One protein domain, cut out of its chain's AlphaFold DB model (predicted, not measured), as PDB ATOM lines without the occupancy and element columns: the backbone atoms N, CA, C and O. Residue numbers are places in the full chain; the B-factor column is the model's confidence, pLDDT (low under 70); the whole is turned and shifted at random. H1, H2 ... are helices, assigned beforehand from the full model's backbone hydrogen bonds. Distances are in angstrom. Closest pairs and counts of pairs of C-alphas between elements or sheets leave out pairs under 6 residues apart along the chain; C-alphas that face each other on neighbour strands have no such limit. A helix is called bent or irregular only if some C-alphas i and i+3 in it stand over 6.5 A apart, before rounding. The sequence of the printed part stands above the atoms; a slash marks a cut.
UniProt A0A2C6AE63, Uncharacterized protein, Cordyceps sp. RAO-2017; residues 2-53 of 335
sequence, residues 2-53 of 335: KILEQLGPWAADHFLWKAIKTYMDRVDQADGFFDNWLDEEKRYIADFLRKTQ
ATOM      1  N   LYS A   2     -51.392 -22.406  28.050       69.88
ATOM      2  CA  LYS A   2     -52.814 -22.559  27.666       69.88
ATOM      3  C   LYS A   2     -53.825 -21.784  28.530       69.88
ATOM      4  O   LYS A   2     -54.654 -21.084  27.981       69.88
ATOM      5  N   ILE A   3     -53.720 -21.815  29.864       72.31
ATOM      6  CA  ILE A   3     -54.648 -21.074  30.755       72.31
ATOM      7  C   ILE A   3     -54.638 -19.559  30.475       72.31
ATOM      8  O   ILE A   3     -55.692 -18.931  30.481       72.31
ATOM      9  N   LEU A   4     -53.464 -18.979  30.200       78.38
ATOM     10  CA  LEU A   4     -53.320 -17.550  29.901       78.38
ATOM     11  C   LEU A   4     -54.026 -17.182  28.591       78.38
ATOM     12  O   LEU A   4     -54.744 -16.190  28.538       78.38
ATOM     13  N   GLU A   5     -53.848 -18.000  27.555       77.88
ATOM     14  CA  GLU A   5     -54.494 -17.815  26.250       77.88
ATOM     15  C   GLU A   5     -56.014 -18.001  26.352       77.88
ATOM     16  O   GLU A   5     -56.791 -17.202  25.831       77.88
ATOM     17  N   GLN A   6     -56.441 -19.031  27.081       72.88
ATOM     18  CA  GLN A   6     -57.838 -19.430  27.156       72.88
ATOM     19  C   GLN A   6     -58.677 -18.580  28.091       72.88
ATOM     20  O   GLN A   6     -59.847 -18.358  27.792       72.88
ATOM     21  N   LEU A   7     -58.121 -18.119  29.211       75.38
ATOM     22  CA  LEU A   7     -58.875 -17.480  30.294       75.38
ATOM     23  C   LEU A   7     -58.391 -16.077  30.632       75.38
ATOM     24  O   LEU A   7     -59.157 -15.310  31.207       75.38
ATOM     25  N   GLY A   8     -57.176 -15.722  30.224       82.06
ATOM     26  CA  GLY A   8     -56.579 -14.417  30.466       82.06
ATOM     27  C   GLY A   8     -55.592 -14.400  31.639       82.06
ATOM     28  O   GLY A   8     -55.424 -15.404  32.347       82.06
ATOM     29  N   PRO A   9     -54.906 -13.259  31.839       84.19
ATOM     30  CA  PRO A   9     -53.862 -13.094  32.851       84.19
ATOM     31  C   PRO A   9     -54.340 -13.391  34.268       84.19
ATOM     32  O   PRO A   9     -53.681 -14.130  34.994       84.19
ATOM     33  N   TRP A  10     -55.530 -12.913  34.637       84.38
ATOM     34  CA  TRP A  10     -56.038 -13.080  35.997       84.38
ATOM     35  C   TRP A  10     -56.241 -14.549  36.366       84.38
ATOM     36  O   TRP A  10     -55.879 -14.983  37.460       84.38
ATOM     37  N   ALA A  11     -56.785 -15.340  35.442       78.94
ATOM     38  CA  ALA A  11     -57.005 -16.764  35.654       78.94
ATOM     39  C   ALA A  11     -55.678 -17.530  35.766       78.94
ATOM     40  O   ALA A  11     -55.559 -18.444  36.586       78.94
ATOM     41  N   ALA A  12     -54.671 -17.144  34.976       82.94
ATOM     42  CA  ALA A  12     -53.332 -17.714  35.063       82.94
ATOM     43  C   ALA A  12     -52.671 -17.402  36.415       82.94
ATOM     44  O   ALA A  12     -52.181 -18.320  37.075       82.94
ATOM     45  N   ASP A  13     -52.735 -16.148  36.865       84.62
ATOM     46  CA  ASP A  13     -52.183 -15.714  38.152       84.62
ATOM     47  C   ASP A  13     -52.895 -16.392  39.326       84.62
ATOM     48  O   ASP A  13     -52.256 -16.892  40.254       84.62
ATOM     49  N   HIS A  14     -54.225 -16.493  39.269       81.69
ATOM     50  CA  HIS A  14     -55.012 -17.176  40.292       81.69
ATOM     51  C   HIS A  14     -54.711 -18.676  40.350       81.69
ATOM     52  O   HIS A  14     -54.588 -19.244  41.440       81.69
ATOM     53  N   PHE A  15     -54.561 -19.329  39.196       81.62
ATOM     54  CA  PHE A  15     -54.158 -20.731  39.136       81.62
ATOM     55  C   PHE A  15     -52.769 -20.942  39.743       81.62
ATOM     56  O   PHE A  15     -52.607 -21.829  40.582       81.62
ATOM     57  N   LEU A  16     -51.793 -20.105  39.375       83.75
ATOM     58  CA  LEU A  16     -50.434 -20.153  39.919       83.75
ATOM     59  C   LEU A  16     -50.437 -19.960  41.436       83.75
ATOM     60  O   LEU A  16     -49.890 -20.793  42.159       83.75
ATOM     61  N   TRP A  17     -51.115 -18.921  41.930       86.38
ATOM     62  CA  TRP A  17     -51.231 -18.655  43.361       86.38
ATOM     63  C   TRP A  17     -51.872 -19.829  44.114       86.38
ATOM     64  O   TRP A  17     -51.334 -20.280  45.125       86.38
ATOM     65  N   LYS A  18     -52.990 -20.378  43.613       82.44
ATOM     66  CA  LYS A  18     -53.688 -21.501  44.261       82.44
ATOM     67  C   LYS A  18     -52.850 -22.778  44.249       82.44
ATOM     68  O   LYS A  18     -52.801 -23.466  45.268       82.44
ATOM     69  N   ALA A  19     -52.200 -23.102  43.133       82.94
ATOM     70  CA  ALA A  19     -51.348 -24.282  43.016       82.94
ATOM     71  C   ALA A  19     -50.165 -24.209  43.990       82.94
ATOM     72  O   ALA A  19     -49.900 -25.165  44.715       82.94
ATOM     73  N   ILE A  20     -49.512 -23.049  44.065       84.75
ATOM     74  CA  ILE A  20     -48.350 -22.837  44.933       84.75
ATOM     75  C   ILE A  20     -48.763 -22.832  46.396       84.75
ATOM     76  O   ILE A  20     -48.120 -23.500  47.199       84.75
ATOM     77  N   LYS A  21     -49.869 -22.168  46.743       84.31
ATOM     78  CA  LYS A  21     -50.408 -22.209  48.103       84.31
ATOM     79  C   LYS A  21     -50.756 -23.637  48.529       84.31
ATOM     80  O   LYS A  21     -50.322 -24.070  49.585       84.31
ATOM     81  N   THR A  22     -51.469 -24.386  47.685       82.94
ATOM     82  CA  THR A  22     -51.834 -25.786  47.971       82.94
ATOM     83  C   THR A  22     -50.588 -26.657  48.141       82.94
ATOM     84  O   THR A  22     -50.557 -27.531  48.999       82.94
ATOM     85  N   TYR A  23     -49.549 -26.418  47.338       83.69
ATOM     86  CA  TYR A  23     -48.272 -27.108  47.468       83.69
ATOM     87  C   TYR A  23     -47.555 -26.753  48.780       83.69
ATOM     88  O   TYR A  23     -47.128 -27.660  49.486       83.69
ATOM     89  N   MET A  24     -47.479 -25.467  49.145       82.69
ATOM     90  CA  MET A  24     -46.894 -25.015  50.417       82.69
ATOM     91  C   MET A  24     -47.631 -25.615  51.615       82.69
ATOM     92  O   MET A  24     -46.994 -26.223  52.469       82.69
ATOM     93  N   ASP A  25     -48.963 -25.522  51.628       82.06
ATOM     94  CA  ASP A  25     -49.801 -26.039  52.712       82.06
ATOM     95  C   ASP A  25     -49.579 -27.553  52.911       82.06
ATOM     96  O   ASP A  25     -49.476 -28.014  54.044       82.06
ATOM     97  N   ARG A  26     -49.433 -28.325  51.823       80.62
ATOM     98  CA  ARG A  26     -49.175 -29.779  51.873       80.62
ATOM     99  C   ARG A  26     -47.754 -30.138  52.301       80.62
ATOM    100  O   ARG A  26     -47.569 -31.128  53.004       80.62
ATOM    101  N   VAL A  27     -46.754 -29.356  51.884       79.38
ATOM    102  CA  VAL A  27     -45.361 -29.534  52.329       79.38
ATOM    103  C   VAL A  27     -45.245 -29.245  53.826       79.38
ATOM    104  O   VAL A  27     -44.588 -30.005  54.535       79.38
ATOM    105  N   ASP A  28     -45.918 -28.204  54.318       76.38
ATOM    106  CA  ASP A  28     -45.913 -27.838  55.737       76.38
ATOM    107  C   ASP A  28     -46.719 -28.836  56.602       76.38
ATOM    108  O   ASP A  28     -46.388 -29.041  57.769       76.38
ATOM    109  N   GLN A  29     -47.736 -29.501  56.033       76.81
ATOM    110  CA  GLN A  29     -48.542 -30.535  56.706       76.81
ATOM    111  C   GLN A  29     -47.948 -31.954  56.633       76.81
ATOM    112  O   GLN A  29     -48.483 -32.858  57.272       76.81
ATOM    113  N   ALA A  30     -46.841 -32.155  55.905       66.25
ATOM    114  CA  ALA A  30     -46.237 -33.468  55.649       66.25
ATOM    115  C   ALA A  30     -47.228 -34.504  55.069       66.25
ATOM    116  O   ALA A  30     -47.179 -35.686  55.408       66.25
ATOM    117  N   ASP A  31     -48.123 -34.060  54.181       64.44
ATOM    118  CA  ASP A  31     -49.073 -34.942  53.499       64.44
ATOM    119  C   ASP A  31     -48.342 -35.922  52.562       64.44
ATOM    120  O   ASP A  31     -47.543 -35.511  51.711       64.44
ATOM    121  N   GLY A  32     -48.685 -37.214  52.640       61.78
ATOM    122  CA  GLY A  32     -48.062 -38.302  51.861       61.78
ATOM    123  C   GLY A  32     -48.297 -38.263  50.340       61.78
ATOM    124  O   GLY A  32     -47.929 -39.166  49.591       61.78
ATOM    125  N   PHE A  33     -48.899 -37.188  49.828       63.94
ATOM    126  CA  PHE A  33     -49.180 -36.998  48.403       63.94
ATOM    127  C   PHE A  33     -47.913 -37.031  47.527       63.94
ATOM    128  O   PHE A  33     -47.969 -37.405  46.357       63.94
ATOM    129  N   PHE A  34     -46.766 -36.651  48.094       65.06
ATOM    130  CA  PHE A  34     -45.468 -36.666  47.419       65.06
ATOM    131  C   PHE A  34     -44.529 -37.741  47.983       65.06
ATOM    132  O   PHE A  34     -43.318 -37.557  47.946       65.06
ATOM    133  N   ASP A  35     -45.035 -38.852  48.517       67.31
ATOM    134  CA  ASP A  35     -44.184 -39.905  49.108       67.31
ATOM    135  C   ASP A  35     -43.165 -40.505  48.126       67.31
ATOM    136  O   ASP A  35     -42.111 -40.982  48.533       67.31
ATOM    137  N   ASN A  36     -43.426 -40.395  46.822       73.31
ATOM    138  CA  ASN A  36     -42.499 -40.814  45.770       73.31
ATOM    139  C   ASN A  36     -41.362 -39.809  45.492       73.31
ATOM    140  O   ASN A  36     -40.509 -40.084  44.653       73.31
ATOM    141  N   TRP A  37     -41.377 -38.634  46.125       74.44
ATOM    142  CA  TRP A  37     -40.370 -37.584  45.958       74.44
ATOM    143  C   TRP A  37     -39.437 -37.553  47.161       74.44
ATOM    144  O   TRP A  37     -39.885 -37.688  48.304       74.44
ATOM    145  N   LEU A  38     -38.152 -37.293  46.921       75.94
ATOM    146  CA  LEU A  38     -37.191 -37.121  48.007       75.94
ATOM    147  C   LEU A  38     -37.510 -35.826  48.768       75.94
ATOM    148  O   LEU A  38     -37.841 -34.797  48.176       75.94
ATOM    149  N   ASP A  39     -37.376 -35.841  50.095       74.88
ATOM    150  CA  ASP A  39     -37.663 -34.664  50.933       74.88
ATOM    151  C   ASP A  39     -36.795 -33.447  50.572       74.88
ATOM    152  O   ASP A  39     -37.204 -32.300  50.763       74.88
ATOM    153  N   GLU A  40     -35.607 -33.685  50.016       76.50
ATOM    154  CA  GLU A  40     -34.722 -32.641  49.497       76.50
ATOM    155  C   GLU A  40     -35.316 -31.932  48.273       76.50
ATOM    156  O   GLU A  40     -35.239 -30.708  48.181       76.50
ATOM    157  N   GLU A  41     -35.981 -32.663  47.375       81.12
ATOM    158  CA  GLU A  41     -36.635 -32.099  46.188       81.12
ATOM    159  C   GLU A  41     -37.852 -31.258  46.584       81.12
ATOM    160  O   GLU A  41     -38.042 -30.152  46.070       81.12
ATOM    161  N   LYS A  42     -38.638 -31.743  47.557       80.50
ATOM    162  CA  LYS A  42     -39.787 -31.005  48.106       80.50
ATOM    163  C   LYS A  42     -39.345 -29.674  48.712       80.50
ATOM    164  O   LYS A  42     -39.924 -28.629  48.414       80.50
ATOM    165  N   ARG A  43     -38.285 -29.692  49.530       80.00
ATOM    166  CA  ARG A  43     -37.727 -28.475  50.143       80.00
ATOM    167  C   ARG A  43     -37.123 -27.537  49.105       80.00
ATOM    168  O   ARG A  43     -37.361 -26.339  49.185       80.00
ATOM    169  N   TYR A  44     -36.408 -28.061  48.111       84.81
ATOM    170  CA  TYR A  44     -35.814 -27.244  47.052       84.81
ATOM    171  C   TYR A  44     -36.874 -26.456  46.269       84.81
ATOM    172  O   TYR A  44     -36.738 -25.244  46.081       84.81
ATOM    173  N   ILE A  45     -37.959 -27.119  45.855       85.06
ATOM    174  CA  ILE A  45     -39.070 -26.452  45.168       85.06
ATOM    175  C   ILE A  45     -39.769 -25.473  46.112       85.06
ATOM    176  O   ILE A  45     -40.067 -24.353  45.701       85.06
ATOM    177  N   ALA A  46     -39.992 -25.848  47.372       82.44
ATOM    178  CA  ALA A  46     -40.604 -24.955  48.347       82.44
ATOM    179  C   ALA A  46     -39.793 -23.668  48.556       82.44
ATOM    180  O   ALA A  46     -40.349 -22.570  48.516       82.44
ATOM    181  N   ASP A  47     -38.476 -23.780  48.695       84.38
ATOM    182  CA  ASP A  47     -37.583 -22.634  48.854       84.38
ATOM    183  C   ASP A  47     -37.526 -21.767  47.594       84.38
ATOM    184  O   ASP A  47     -37.443 -20.540  47.687       84.38
ATOM    185  N   PHE A  48     -37.598 -22.377  46.409       85.50
ATOM    186  CA  PHE A  48     -37.691 -21.641  45.150       85.50
ATOM    187  C   PHE A  48     -39.013 -20.867  45.040       85.50
ATOM    188  O   PHE A  48     -39.002 -19.670  44.758       85.50
ATOM    189  N   LEU A  49     -40.145 -21.515  45.328       83.75
ATOM    190  CA  LEU A  49     -41.476 -20.904  45.264       83.75
ATOM    191  C   LEU A  49     -41.709 -19.848  46.357       83.75
ATOM    192  O   LEU A  49     -42.465 -18.903  46.154       83.75
ATOM    193  N   ARG A  50     -41.041 -19.950  47.512       81.31
ATOM    194  CA  ARG A  50     -41.067 -18.897  48.543       81.31
ATOM    195  C   ARG A  50     -40.337 -17.632  48.091       81.31
ATOM    196  O   ARG A  50     -40.739 -16.527  48.451       81.31
ATOM    197  N   LYS A  51     -39.282 -17.770  47.278       82.25
ATOM    198  CA  LYS A  51     -38.520 -16.627  46.744       82.25
ATOM    199  C   LYS A  51     -39.282 -15.847  45.676       82.25
ATOM    200  O   LYS A  51     -38.989 -14.671  45.490       82.25
ATOM    201  N   THR A  52     -40.249 -16.458  44.993       76.19
ATOM    202  CA  THR A  52     -40.974 -15.823  43.883       76.19
ATOM    203  C   THR A  52     -42.066 -14.833  44.312       76.19
ATOM    204  O   THR A  52     -42.700 -14.272  43.427       76.19
ATOM    205  N   GLN A  53     -42.265 -14.574  45.617       67.38
ATOM    206  CA  GLN A  53     -43.180 -13.550  46.173       67.38
ATOM    207  C   GLN A  53     -44.498 -13.390  45.390       67.38
ATOM    208  O   GLN A  53     -44.839 -12.304  44.929       67.38
TER     209      GLN A  53
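What this domain is: This is residues 2 to 53 of the 335 residues of an uncharacterized protein of Cordyceps sp. RAO-2017 (UniProt A0A2C6AE63). The model is a lopsided, loosely packed helical hairpin: the long helix H2 makes most of the length, and after a bend of ten residues the shorter helix H3 folds back at a slant over its later half. At the other end of H2, the small helix H1 turns off sharply and makes a corner, with residues 5 to 10 sticking out. The printed part has 52 residues with three named helices, in the order H1, H2, H3, and no named strand; its class is all helix. The whole is loose, with a radius of gyration of the C-alphas of 12.9 A, and elongated, with spans of 34 by 22 by 16 A.

How they stand to each other: The printed part opens with H1, residues 2 to 7, and H2, residues 9 to 28, follows after a tight link of 1 residue, Gly 8. H1 and H2 touch only at the corner by their link, and H2 does so with residues 11 to 12 alone. Their closest C-alphas are those of Leu 4 and Ala 12, 5.2 A apart. The two run opposite ways at a steep tilt of 61 degrees, and their centres are 16.0 A apart. H3, residues 39 to 51, comes after a short link of 10 residues. H2 touches H3 with residues 20 to 27 alone, and 4 pairs of their C-alphas are within 8 A. The closest are those of Met 24 and Ala 46, 6.6 A apart. H2 and H3 run opposite ways at a steep tilt of 43 degrees, with their centres 14.1 A apart, and they form a helical hairpin. H1 and H3 are apart. In H1, H2 and H3 every O i to N i+4 pair is within hydrogen-bond range.

Where its parts are: H1 runs from Lys 2 to Leu 7 and has 6 residues. Its first C-alpha, that of Lys 2, is at (-52.814, -22.559, 27.666), and its length from first to last C-alpha is 8.3 A. H2 runs from Pro 9 to Asp 28; with 20 residues it is the longest helix, and its first and last C-alphas are 28.4 A apart. C-alpha 9 is at (-53.862, -13.094, 32.851) and C-alpha 28 at (-45.913, -27.838, 55.737), and z rises between these two points. Residues 29 to 38 link H2 to H3; among them, residues 32 to 34 are helix, a run too short to bear a name. H3 runs from Asp 39 to Lys 51, 13 residues, and is 18.5 A long from first to last C-alpha. It ends at C-alpha 51, at (-38.520, -16.627, 46.744), and residues 52 and 53 follow it. None of the three helices is bent or irregular.

The domain as a whole: The two C-alphas farthest apart are those of Gln 6 and Glu 40, at 34.8 A. The first and last printed C-alphas, those of Lys 2 and Gln 53, are 22.7 A apart. Residues 5 to 10, of which 5 to 7 belong to H1, stand free, with no C-alpha 8 or more residues away along the chain within 10 A. The printed part has no cut and no long link. It is one domain and covers residues 2 to 53 of a full chain of 335 residues. The mean pLDDT of the printed part is 78.4; it is 74 for H1, 83 for H2 and 82 for H3. The model's confidence is low, under 70, at 8 residues: residue 2, residues 30 to 35 in the link between H2 and H3, and residue 53.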